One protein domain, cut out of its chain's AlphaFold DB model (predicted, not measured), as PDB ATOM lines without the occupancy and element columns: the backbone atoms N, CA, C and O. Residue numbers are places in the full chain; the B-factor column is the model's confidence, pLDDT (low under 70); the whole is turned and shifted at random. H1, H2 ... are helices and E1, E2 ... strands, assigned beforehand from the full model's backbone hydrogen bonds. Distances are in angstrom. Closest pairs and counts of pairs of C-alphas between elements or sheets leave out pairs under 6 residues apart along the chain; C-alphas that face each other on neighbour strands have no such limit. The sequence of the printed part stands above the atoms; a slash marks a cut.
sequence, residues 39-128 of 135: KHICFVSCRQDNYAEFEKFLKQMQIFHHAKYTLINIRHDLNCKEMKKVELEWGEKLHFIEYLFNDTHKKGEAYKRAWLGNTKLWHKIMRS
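This is residues 39 to 128 of the 135 residues of the protein "Papain-like cysteine peptidase (DUF1796)" of Campylobacter upsaliensis (UniProt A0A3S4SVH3). A twisted sheet of four strands, E1, E2, E4 and E3 side by side, has the long helix H1 packed over one face, above the inner strands E2 and E4. At the end of the sheet where E2 and E4 finish, a long loop, residues 102 to 118, reaches away and returns to the short helix H2, which only grazes the sheet. The printed part has 90 residues, with two named helices and four named strands in the order E1, H1, E2, E3, E4, H2. The class is mixed, helices and strands, and the sheet, in the order E1, E2, E4, E3, is mixed too. The whole is only just compact, close to loose, with a radius of gyration of the C-alphas of 14.6 A, and its elongated outline spans 43 by 23 by 21 A.

In the sheet, the inner strands E2, residues 68 to 76, and E4, residues 94 to 101, are parallel at 16 degrees, with N 73 and O 97 2.8 A apart, within hydrogen-bond range. The edge strand E1, residues 40 to 45, is parallel to E2 at 15 degrees, with N 43 and O 70 at 2.8 A. The other edge strand, E3, residues 84 to 89, is antiparallel to E4 at 169 degrees and forms a hairpin with it; N 86 and O 98 are 2.9 A apart. From edge to edge the strands' lines turn by 40 degrees. H1, residues 51 to 64, is on the sheet at a height of 9.4 A, over E2 and E4, giving two layers, a helix on one face of a sheet. On the local plane H1 and E2 stand at 31 degrees, only just slantwise. The closest C-alphas of H1 and E4 are those of Leu 58 and Leu 94, 6.5 A apart. E1, H1 and E2 form a strand-helix-strand unit, two parallel neighbour strands joined through a helix, with a right-handed crossover. H2, residues 119 to 126, only grazes the sheet with residues 121 to 126, and is apart from H1. In H1 and H2 every O i to N i+4 pair is within hydrogen-bond range.

E2 measures 26.1 A from first to last C-alpha, E4 23.3 A and H1 20.0 A. E1 begins at C-alpha 40, (112.578, 49.018, 135.337), and H1 at C-alpha 51, (109.505, 48.208, 114.845). H2 ends at C-alpha 126, (120.080, 61.582, 128.045).

The two C-alphas farthest apart are those of His 66 and Ala 110, at 44.0 A. The printed part has no cut. The link from E4 to H2, 17 residues, is long. Residues 109 to 115, within that link, have pLDDT under 70, while the mean of the printed part is 90.8.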
ATOM      1  N   LYS A  39     113.463  46.314 138.427       92.38
ATOM      2  CA  LYS A  39     112.034  46.391 138.077       92.38
ATOM      3  C   LYS A  39     111.792  47.171 136.792       92.38
ATOM      4  O   LYS A  39     110.854  46.855 136.071       92.38
ATOM      5  N   HIS A  40     112.626  48.175 136.526       93.12
ATOM      6  CA  HIS A  40     112.578  49.018 135.337       93.12
ATOM      7  C   HIS A  40     113.933  48.943 134.635       93.12
ATOM      8  O   HIS A  40     114.967  49.120 135.281       93.12
ATOM      9  N   ILE A  41     113.935  48.657 133.337       93.44
ATOM     10  CA  ILE A  41     115.152  48.501 132.538       93.44
ATOM     11  C   ILE A  41     115.018  49.355 131.284       93.44
ATOM     12  O   ILE A  41     114.055  49.217 130.532       93.44
ATOM     13  N   CYS A  42     116.008  50.211 131.047       94.56
ATOM     14  CA  CYS A  42     116.108  51.002 129.829       94.56
ATOM     15  C   CYS A  42     117.255  50.479 128.962       94.56
ATOM     16  O   CYS A  42     118.402  50.430 129.407       94.56
ATOM     17  N   PHE A  43     116.953  50.129 127.718       94.69
ATOM     18  CA  PHE A  43     117.940  49.875 126.677       94.69
ATOM     19  C   PHE A  43     118.106  51.127 125.823       94.69
ATOM     20  O   PHE A  43     117.126  51.799 125.514       94.69
ATOM     21  N   VAL A  44     119.340  51.428 125.429       94.12
ATOM     22  CA  VAL A  44     119.646  52.492 124.467       94.12
ATOM     23  C   VAL A  44     120.374  51.868 123.286       94.12
ATOM     24  O   VAL A  44     121.335  51.123 123.481       94.12
ATOM     25  N   SER A  45     119.927  52.159 122.067       94.69
ATOM     26  CA  SER A  45     120.513  51.613 120.844       94.69
ATOM     27  C   SER A  45     120.575  52.627 119.707       94.69
ATOM     28  O   SER A  45     119.850  53.614 119.715       94.69
ATOM     29  N   CYS A  46     121.404  52.337 118.701       93.94
ATOM     30  CA  CYS A  46     121.485  53.096 117.448       93.94
ATOM     31  C   CYS A  46     121.231  52.177 116.246       93.94
ATOM     32  O   CYS A  46     122.089  51.994 115.382       93.94
ATOM     33  N   ARG A  47     120.103  51.466 116.270       94.62
ATOM     34  CA  ARG A  47     119.777  50.398 115.321       94.62
ATOM     35  C   ARG A  47     118.901  50.923 114.188       94.62
ATOM     36  O   ARG A  47     118.126  51.859 114.367       94.62
ATOM     37  N   GLN A  48     119.021  50.283 113.029       94.31
ATOM     38  CA  GLN A  48     118.223  50.587 111.837       94.31
ATOM     39  C   GLN A  48     117.108  49.560 111.596       94.31
ATOM     40  O   GLN A  48     116.381  49.663 110.609       94.31
ATOM     41  N   ASP A  49     116.945  48.602 112.510       95.88
ATOM     42  CA  ASP A  49     115.903  47.578 112.464       95.88
ATOM     43  C   ASP A  49     114.494  48.194 112.457       95.88
ATOM     44  O   ASP A  49     114.300  49.359 112.807       95.88
ATOM     45  N   ASN A  50     113.491  47.430 112.031       95.94
ATOM     46  CA  ASN A  50     112.102  47.890 112.027       95.94
ATOM     47  C   ASN A  50     111.435  47.708 113.407       95.94
ATOM     48  O   ASN A  50     111.964  47.045 114.301       95.94
ATOM     49  N   TYR A  51     110.237  48.274 113.575       96.69
ATOM     50  CA  TYR A  51     109.505  48.208 114.845       96.69
ATOM     51  C   TYR A  51     109.138  46.784 115.281       96.69
ATOM     52  O   TYR A  51     109.130  46.513 116.479       96.69
ATOM     53  N   ALA A  52     108.900  45.862 114.342       97.00
ATOM     54  CA  ALA A  52     108.569  44.478 114.672       97.00
ATOM     55  C   ALA A  52     109.754  43.742 115.322       97.00
ATOM     56  O   ALA A  52     109.561  42.979 116.270       97.00
ATOM     57  N   GLU A  53     110.988  44.004 114.881       97.69
ATOM     58  CA  GLU A  53     112.186  43.437 115.514       97.69
ATOM     59  C   GLU A  53     112.412  44.001 116.924       97.69
ATOM     60  O   GLU A  53     112.757  43.258 117.845       97.69
ATOM     61  N   PHE A  54     112.145  45.293 117.137       97.56
ATOM     62  CA  PHE A  54     112.212  45.895 118.470       97.56
ATOM     63  C   PHE A  54     111.153  45.336 119.423       97.56
ATOM     64  O   PHE A  54     111.468  45.011 120.570       97.56
ATOM     65  N   GLU A  55     109.919  45.167 118.950       97.75
ATOM     66  CA  GLU A  55     108.847  44.548 119.728       97.75
ATOM     67  C   GLU A  55     109.205  43.111 120.105       97.75
ATOM     68  O   GLU A  55     109.096  42.714 121.268       97.75
ATOM     69  N   LYS A  56     109.687  42.331 119.135       97.56
ATOM     70  CA  LYS A  56     110.135  40.955 119.345       97.56
ATOM     71  C   LYS A  56     111.248  40.878 120.386       97.56
ATOM     72  O   LYS A  56     111.168  40.044 121.290       97.56
ATOM     73  N   PHE A  57     112.245  41.755 120.303       97.25
ATOM     74  CA  PHE A  57     113.312  41.841 121.297       97.25
ATOM     75  C   PHE A  57     112.760  42.127 122.702       97.25
ATOM     76  O   PHE A  57     113.079  41.407 123.650       97.25
ATOM     77  N   LEU A  58     111.885  43.127 122.852       97.00
ATOM     78  CA  LEU A  58     111.296  43.458 124.151       97.00
ATOM     79  C   LEU A  58     110.440  42.315 124.714       97.00
ATOM     80  O   LEU A  58     110.528  42.014 125.905       97.00
ATOM     81  N   LYS A  59     109.676  41.616 123.868       96.69
ATOM     82  CA  LYS A  59     108.925  40.417 124.270       96.69
ATOM     83  C   LYS A  59     109.848  39.297 124.755       96.69
ATOM     84  O   LYS A  59     109.561  38.674 125.773       96.69
ATOM     85  N   GLN A  60     110.981  39.066 124.088       96.81
ATOM     86  CA  GLN A  60     111.979  38.091 124.545       96.81
ATOM     87  C   GLN A  60     112.569  38.471 125.908       96.81
ATOM     88  O   GLN A  60     112.728  37.611 126.776       96.81
ATOM     89  N   MET A  61     112.833  39.759 126.132       95.25
ATOM     90  CA  MET A  61     113.291  40.246 127.433       95.25
ATOM     91  C   MET A  61     112.233  40.064 128.527       95.25
ATOM     92  O   MET A  61     112.577  39.675 129.644       95.25
ATOM     93  N   GLN A  62     110.951  40.250 128.203       94.50
ATOM     94  CA  GLN A  62     109.841  40.000 129.124       94.50
ATOM     95  C   GLN A  62     109.732  38.529 129.537       94.50
ATOM     96  O   GLN A  62     109.477  38.242 130.706       94.50
ATOM     97  N   ILE A  63     109.955  37.604 128.595       94.44
ATOM     98  CA  ILE A  63     110.006  36.157 128.867       94.44
ATOM     99  C   ILE A  63     111.189  35.829 129.784       94.44
ATOM    100  O   ILE A  63     111.065  35.030 130.709       94.44
ATOM    101  N   PHE A  64     112.343  36.456 129.548       92.56
ATOM    102  CA  PHE A  64     113.546  36.233 130.345       92.56
ATOM    103  C   PHE A  64     113.415  36.731 131.793       92.56
ATOM    104  O   PHE A  64     113.914  36.090 132.726       92.56
ATOM    105  N   HIS A  65     112.797  37.898 131.979       93.44
ATOM    106  CA  HIS A  65     112.605  38.536 133.275       93.44
ATOM    107  C   HIS A  65     111.428  39.509 133.217       93.44
ATOM    108  O   HIS A  65     111.432  40.456 132.433       93.44
ATOM    109  N   HIS A  66     110.437  39.296 134.077       93.81
ATOM    110  CA  HIS A  66     109.193  40.054 134.070       93.81
ATOM    111  C   HIS A  66     109.364  41.423 134.751       93.81
ATOM    112  O   HIS A  66     109.179  41.570 135.962       93.81
ATOM    113  N   ALA A  67     109.711  42.433 133.955       94.25
ATOM    114  CA  ALA A  67     109.969  43.810 134.372       94.25
ATOM    115  C   ALA A  67     109.208  44.806 133.483       94.25
ATOM    116  O   ALA A  67     108.442  44.408 132.607       94.25
ATOM    117  N   LYS A  68     109.387  46.106 133.733       95.62
ATOM    118  CA  LYS A  68     109.043  47.165 132.780       95.62
ATOM    119  C   LYS A  68     110.274  47.458 131.928       95.62
ATOM    120  O   LYS A  68     111.327  47.789 132.475       95.62
ATOM    121  N   TYR A  69     110.136  47.354 130.615       96.56
ATOM    122  CA  TYR A  69     111.201  47.636 129.665       96.56
ATOM    123  C   TYR A  69     110.901  48.888 128.859       96.56
ATOM    124  O   TYR A  69     109.783  49.104 128.396       96.56
ATOM    125  N   THR A  70     111.935  49.690 128.646       96.50
ATOM    126  CA  THR A  70     111.919  50.803 127.704       96.50
ATOM    127  C   THR A  70     113.089  50.643 126.749       96.50
ATOM    128  O   THR A  70     114.224  50.489 127.190       96.50
ATOM    129  N   LEU A  71     112.834  50.665 125.444       97.19
ATOM    130  CA  LEU A  71     113.883  50.734 124.431       97.19
ATOM    131  C   LEU A  71     113.895  52.129 123.819       97.19
ATOM    132  O   LEU A  71     112.927  52.538 123.188       97.19
ATOM    133  N   ILE A  72     115.007  52.835 123.990       97.00
ATOM    134  CA  ILE A  72     115.279  54.105 123.329       97.00
ATOM    135  C   ILE A  72     116.178  53.830 122.131       97.00
ATOM    136  O   ILE A  72     117.348  53.485 122.299       97.00
ATOM    137  N   ASN A  73     115.646  53.995 120.926       97.19
ATOM    138  CA  ASN A  73     116.420  53.883 119.700       97.19
ATOM    139  C   ASN A  73     116.741  55.265 119.127       97.19
ATOM    140  O   ASN A  73     115.868  56.118 118.993       97.19
ATOM    141  N   ILE A  74     117.998  55.481 118.764       95.19
ATOM    142  CA  ILE A  74     118.468  56.683 118.084       95.19
ATOM    143  C   ILE A  74     118.782  56.311 116.641       95.19
ATOM    144  O   ILE A  74     119.763  55.629 116.345       95.19
ATOM    145  N   ARG A  75     117.914  56.744 115.731       95.50
ATOM    146  CA  ARG A  75     118.029  56.472 114.306       95.50
ATOM    147  C   ARG A  75     118.719  57.639 113.615       95.50
ATOM    148  O   ARG A  75     118.257  58.779 113.669       95.50
ATOM    149  N   HIS A  76     119.824  57.333 112.944       94.00
ATOM    150  CA  HIS A  76     120.534  58.297 112.115       94.00
ATOM    151  C   HIS A  76     119.835  58.470 110.761       94.00
ATOM    152  O   HIS A  76     119.584  57.478 110.076       94.00
ATOM    153  N   ASP A  77     119.586  59.721 110.370       93.38
ATOM    154  CA  ASP A  77     119.155  60.117 109.025       93.38
ATOM    155  C   ASP A  77     119.798  61.457 108.635       93.38
ATOM    156  O   ASP A  77     119.522  62.496 109.239       93.38
ATOM    157  N   LEU A  78     120.651  61.426 107.604       90.81
ATOM    158  CA  LEU A  78     121.376  62.587 107.075       90.81
ATOM    159  C   LEU A  78     120.445  63.728 106.646       90.81
ATOM    160  O   LEU A  78     120.801  64.899 106.799       90.81
ATOM    161  N   ASN A  79     119.261  63.394 106.130       92.69
ATOM    162  CA  ASN A  79     118.310  64.352 105.569       92.69
ATOM    163  C   ASN A  79     117.383  64.952 106.633       92.69
ATOM    164  O   ASN A  79     116.606  65.872 106.357       92.69
ATOM    165  N   CYS A  80     117.461  64.448 107.863       90.56
ATOM    166  CA  CYS A  80     116.619  64.879 108.957       90.56
ATOM    167  C   CYS A  80     117.114  66.219 109.522       90.56
ATOM    168  O   CYS A  80     118.068  66.277 110.301       90.56
ATOM    169  N   LYS A  81     116.457  67.314 109.117       87.19
ATOM    170  CA  LYS A  81     116.786  68.680 109.565       87.19
ATOM    171  C   LYS A  81     116.436  68.930 111.034       87.19
ATOM    172  O   LYS A  81     117.113  69.704 111.706       87.19
ATOM    173  N   GLU A  82     115.395  68.268 111.527       90.25
ATOM    174  CA  GLU A  82     114.872  68.431 112.881       90.25
ATOM    175  C   GLU A  82     114.643  67.072 113.535       90.25
ATOM    176  O   GLU A  82     114.216  66.127 112.880       90.25
ATOM    177  N   MET A  83     114.903  66.984 114.839       93.38
ATOM    178  CA  MET A  83     114.730  65.741 115.586       93.38
ATOM    179  C   MET A  83     113.252  65.371 115.694       93.38
ATOM    180  O   MET A  83     112.472  66.109 116.297       93.38
ATOM    181  N   LYS A  84     112.893  64.191 115.189       95.69
ATOM    182  CA  LYS A  84     111.561  63.598 115.359       95.69
ATOM    183  C   LYS A  84     111.581  62.597 116.506       95.69
ATOM    184  O   LYS A  84     112.605  61.959 116.748       95.69
ATOM    185  N   LYS A  85     110.449  62.466 117.198       96.06
ATOM    186  CA  LYS A  85     110.241  61.495 118.273       96.06
ATOM    187  C   LYS A  85     109.009  60.653 117.961       96.06
ATOM    188  O   LYS A  85     107.978  61.214 117.601       96.06
ATOM    189  N   VAL A  86     109.122  59.341 118.115       96.69
ATOM    190  CA  VAL A  86     108.004  58.393 118.048       96.69
ATOM    191  C   VAL A  86     107.975  57.613 119.352       96.69
ATOM    192  O   VAL A  86     109.019  57.178 119.828       96.69
ATOM    193  N   GLU A  87     106.792  57.444 119.928       96.81
ATOM    194  CA  GLU A  87     106.579  56.634 121.126       96.81
ATOM    195  C   GLU A  87     105.548  55.556 120.814       96.81
ATOM    196  O   GLU A  87     104.514  55.844 120.212       96.81
ATOM    197  N   LEU A  88     105.858  54.319 121.190       96.56
ATOM    198  CA  LEU A  88     104.984  53.165 121.031       96.56
ATOM    199  C   LEU A  88     104.927  52.397 122.350       96.56
ATOM    200  O   LEU A  88     105.930  52.271 123.057       96.56
ATOM    201  N   GLU A  89     103.762  51.834 122.642       96.50
ATOM    202  CA  GLU A  89     103.547  50.947 123.781       96.50
ATOM    203  C   GLU A  89     103.015  49.605 123.277       96.50
ATOM    204  O   GLU A  89     102.055  49.541 122.507       96.50
ATOM    205  N   TRP A  90     103.648  48.518 123.711       94.62
ATOM    206  CA  TRP A  90     103.249  47.149 123.394       94.62
ATOM    207  C   TRP A  90     102.778  46.460 124.675       94.62
ATOM    208  O   TRP A  90     103.496  45.681 125.309       94.62
ATOM    209  N   GLY A  91     101.553  46.796 125.076       90.50
ATOM    210  CA  GLY A  91     101.003  46.442 126.385       90.50
ATOM    211  C   GLY A  91     101.598  47.284 127.519       90.50
ATOM    212  O   GLY A  91     102.377  48.202 127.296       90.50
ATOM    213  N   GLU A  92     101.259  46.950 128.764       88.81
ATOM    214  CA  GLU A  92     101.526  47.819 129.930       88.81
ATOM    215  C   GLU A  92     103.006  47.937 130.342       88.81
ATOM    216  O   GLU A  92     103.367  48.767 131.179       88.81
ATOM    217  N   LYS A  93     103.872  47.049 129.838       94.44
ATOM    218  CA  LYS A  93     105.247  46.889 130.347       94.44
ATOM    219  C   LYS A  93     106.335  47.138 129.321       94.44
ATOM    220  O   LYS A  93     107.495  47.197 129.721       94.44
ATOM    221  N   LEU A  94     105.995  47.256 128.041       97.56
ATOM    222  CA  LEU A  94     106.971  47.347 126.959       97.56
ATOM    223  C   LEU A  94     106.798  48.682 126.250       97.56
ATOM    224  O   LEU A  94     105.817  48.895 125.547       97.56
ATOM    225  N   HIS A  95     107.746  49.583 126.464       97.56
ATOM    226  CA  HIS A  95     107.738  50.912 125.869       97.56
ATOM    227  C   HIS A  95     108.872  51.034 124.858       97.56
ATOM    228  O   HIS A  95     109.988  50.553 125.079       97.56
ATOM    229  N   PHE A  96     108.608  51.740 123.773       97.69
ATOM    230  CA  PHE A  96     109.586  52.057 122.751       97.69
ATOM    231  C   PHE A  96     109.562  53.552 122.465       97.69
ATOM    232  O   PHE A  96     108.501  54.156 122.330       97.69
ATOM    233  N   ILE A  97     110.747  54.145 122.377       97.25
ATOM    234  CA  ILE A  97     110.940  55.551 122.050       97.25
ATOM    235  C   ILE A  97     111.983  55.617 120.943       97.25
ATOM    236  O   ILE A  97     113.133  55.242 121.155       97.25
ATOM    237  N   GLU A  98     111.615  56.126 119.776       97.19
ATOM    238  CA  GLU A  98     112.568  56.412 118.710       97.19
ATOM    239  C   GLU A  98     112.821  57.908 118.600       97.19
ATOM    240  O   GLU A  98     111.887  58.706 118.559       97.19
ATOM    241  N   TYR A  99     114.094  58.273 118.498       96.81
ATOM    242  CA  TYR A  99     114.532  59.592 118.069       96.81
ATOM    243  C   TYR A  99     115.184  59.474 116.696       96.81
ATOM    244  O   TYR A  99     116.178  58.769 116.548       96.81
ATOM    245  N   LEU A 100     114.657  60.189 115.704       96.12
ATOM    246  CA  LEU A 100     115.216  60.263 114.353       96.12
ATOM    247  C   LEU A 100     115.857  61.634 114.150       96.12
ATOM    248  O   LEU A 100     115.169  62.650 114.265       96.12
ATOM    249  N   PHE A 101     117.158  61.674 113.860       94.75
ATOM    250  CA  PHE A 101     117.871  62.913 113.540       94.75
ATOM    251  C   PHE A 101     119.191  62.653 112.809       94.75
ATOM    252  O   PHE A 101     119.713  61.538 112.786       94.75
ATOM    253  N   ASN A 102     119.782  63.716 112.257       92.81
ATOM    254  CA  ASN A 102     121.144  63.663 111.747       92.81
ATOM    255  C   ASN A 102     122.154  63.597 112.911       92.81
ATOM    256  O   ASN A 102     122.516  64.613 113.519       92.81
ATOM    257  N   ASP A 103     122.584  62.373 113.223       89.88
ATOM    258  CA  ASP A 103     123.601  62.062 114.236       89.88
ATOM    259  C   ASP A 103     125.054  62.231 113.747       89.88
ATOM    260  O   ASP A 103     125.974  61.594 114.250       89.88
ATOM    261  N   THR A 104     125.297  63.078 112.748       88.38
ATOM    262  CA  THR A 104     126.657  63.470 112.369       88.38
ATOM    263  C   THR A 104     127.173  64.550 113.318       88.38
ATOM    264  O   THR A 104     126.455  65.461 113.745       88.38
ATOM    265  N   HIS A 105     128.459  64.470 113.656       84.94
ATOM    266  CA  HIS A 105     129.105  65.482 114.480       84.94
ATOM    267  C   HIS A 105     129.099  66.857 113.797       84.94
ATOM    268  O   HIS A 105     129.293  66.969 112.591       84.94
ATOM    269  N   LYS A 106     128.958  67.940 114.577       79.75
ATOM    270  CA  LYS A 106     128.884  69.321 114.048       79.75
ATOM    271  C   LYS A 106     130.081  69.729 113.182       79.75
ATOM    272  O   LYS A 106     129.942  70.590 112.327       79.75
ATOM    273  N   LYS A 107     131.259  69.145 113.435       78.81
ATOM    274  CA  LYS A 107     132.493  69.373 112.655       78.81
ATOM    275  C   LYS A 107     132.676  68.376 111.493       78.81
ATOM    276  O   LYS A 107     133.748  68.337 110.901       78.81
ATOM    277  N   GLY A 108     131.665  67.557 111.203       72.31
ATOM    278  CA  GLY A 108     131.712  66.470 110.228       72.31
ATOM    279  C   GLY A 108     132.459  65.221 110.716       72.31
ATOM    280  O   GLY A 108     133.124  65.226 111.754       72.31
ATOM    281  N   GLU A 109     132.365  64.153 109.921       68.00
ATOM    282  CA  GLU A 109     133.007  62.842 110.150       68.00
ATOM    283  C   GLU A 109     134.549  62.889 110.086       68.00
ATOM    284  O   GLU A 109     135.240  61.980 110.541       68.00
ATOM    285  N   ALA A 110     135.124  63.967 109.540       69.19
ATOM    286  CA  ALA A 110     136.573  64.133 109.412       69.19
ATOM    287  C   ALA A 110     137.289  64.369 110.760       69.19
ATOM    288  O   ALA A 110     138.514  64.267 110.837       69.19
ATOM    289  N   TYR A 111     136.548  64.639 111.842       63.19
ATOM    290  CA  TYR A 111     137.091  64.839 113.189       63.19
ATOM    291  C   TYR A 111     137.413  63.486 113.872       63.19
ATOM    292  O   TYR A 111     136.831  63.107 114.883       63.19
ATOM    293  N   LYS A 112     138.353  62.732 113.288       54.88
ATOM    294  CA  LYS A 112     138.640  61.300 113.526       54.88
ATOM    295  C   LYS A 112     139.368  60.928 114.837       54.88
ATOM    296  O   LYS A 112     140.107  59.947 114.854       54.88
ATOM    297  N   ARG A 113     139.215  61.659 115.949       65.31
ATOM    298  CA  ARG A 113     139.793  61.198 117.240       65.31
ATOM    299  C   ARG A 113     138.856  60.271 118.022       65.31
ATOM    300  O   ARG A 113     139.336  59.364 118.688       65.31
ATOM    301  N   ALA A 114     137.544  60.469 117.901       65.56
ATOM    302  CA  ALA A 114     136.498  59.572 118.391       65.56
ATOM    303  C   ALA A 114     135.174  59.945 117.709       65.56
ATOM    304  O   ALA A 114     134.927  61.129 117.465       65.56
ATOM    305  N   TRP A 115     134.320  58.964 117.408       66.50
ATOM    306  CA  TRP A 115     132.963  59.252 116.947       66.50
ATOM    307  C   TRP A 115     132.139  59.786 118.125       66.50
ATOM    308  O   TRP A 115     132.010  59.120 119.150       66.50
ATOM    309  N   LEU A 116     131.640  61.016 117.994       74.44
ATOM    310  CA  LEU A 116     130.880  61.718 119.039       74.44
ATOM    311  C   LEU A 116     129.414  61.963 118.649       74.44
ATOM    312  O   LEU A 116     128.633  62.400 119.494       74.44
ATOM    313  N   GLY A 117     129.067  61.740 117.379       84.44
ATOM    314  CA  GLY A 117     127.757  62.063 116.819       84.44
ATOM    315  C   GLY A 117     127.300  63.501 117.105       84.44
ATOM    316  O   GLY A 117     128.100  64.417 117.341       84.44
ATOM    317  N   ASN A 118     125.990  63.723 117.117       88.69
ATOM    318  CA  ASN A 118     125.374  64.995 117.473       88.69
ATOM    319  C   ASN A 118     125.183  65.108 118.994       88.69
ATOM    320  O   ASN A 118     124.085  64.957 119.536       88.69
ATOM    321  N   THR A 119     126.270  65.435 119.694       88.88
ATOM    322  CA  THR A 119     126.321  65.536 121.166       88.88
ATOM    323  C   THR A 119     125.228  66.418 121.778       88.88
ATOM    324  O   THR A 119     124.740  66.133 122.869       88.88
ATOM    325  N   LYS A 120     124.793  67.479 121.081       90.50
ATOM    326  CA  LYS A 120     123.717  68.367 121.555       90.50
ATOM    327  C   LYS A 120     122.395  67.606 121.695       90.50
ATOM    328  O   LYS A 120     121.698  67.787 122.692       90.50
ATOM    329  N   LEU A 121     122.045  66.794 120.698       91.75
ATOM    330  CA  LEU A 121     120.804  66.023 120.698       91.75
ATOM    331  C   LEU A 121     120.903  64.819 121.636       91.75
ATOM    332  O   LEU A 121     119.990  64.608 122.429       91.75
ATOM    333  N   TRP A 122     122.050  64.136 121.666       91.06
ATOM    334  CA  TRP A 122     122.322  63.092 122.658       91.06
ATOM    335  C   TRP A 122     122.156  63.592 124.093       91.06
ATOM    336  O   TRP A 122     121.437  62.977 124.872       91.06
ATOM    337  N   HIS A 123     122.731  64.744 124.451       90.81
ATOM    338  CA  HIS A 123     122.537  65.323 125.783       90.81
ATOM    339  C   HIS A 123     121.074  65.662 126.077       90.81
ATOM    340  O   HIS A 123     120.636  65.509 127.214       90.81
ATOM    341  N   LYS A 124     120.309  66.113 125.076       91.69
ATOM    342  CA  LYS A 124     118.876  66.383 125.243       91.69
ATOM    343  C   LYS A 124     118.110  65.105 125.595       91.69
ATOM    344  O   LYS A 124     117.289  65.144 126.502       91.69
ATOM    345  N   ILE A 125     118.408  63.999 124.913       91.88
ATOM    346  CA  ILE A 125     117.791  62.689 125.162       91.88
ATOM    347  C   ILE A 125     118.236  62.141 126.521       91.88
ATOM    348  O   ILE A 125     117.412  61.766 127.342       91.88
ATOM    349  N   MET A 126     119.537  62.156 126.810       90.00
ATOM    350  CA  MET A 126     120.080  61.582 128.045       90.00
ATOM    351  C   MET A 126     119.615  62.305 129.310       90.00
ATOM    352  O   MET A 126     119.483  61.679 130.354       90.00
ATOM    353  N   ARG A 127     119.314  63.607 129.231       89.25
ATOM    354  CA  ARG A 127     118.762  64.371 130.362       89.25
ATOM    355  C   ARG A 127     117.377  63.909 130.805       89.25
ATOM    356  O   ARG A 127     116.989  64.227 131.922       89.25
ATOM    357  N   SER A 128     116.633  63.191 129.964       83.56
ATOM    358  CA  SER A 128     115.348  62.614 130.365       83.56
ATOM    359  C   SER A 128     115.494  61.262 131.066       83.56
ATOM    360  O   SER A 128     114.481  60.645 131.382       83.56
TER     361      SER A 128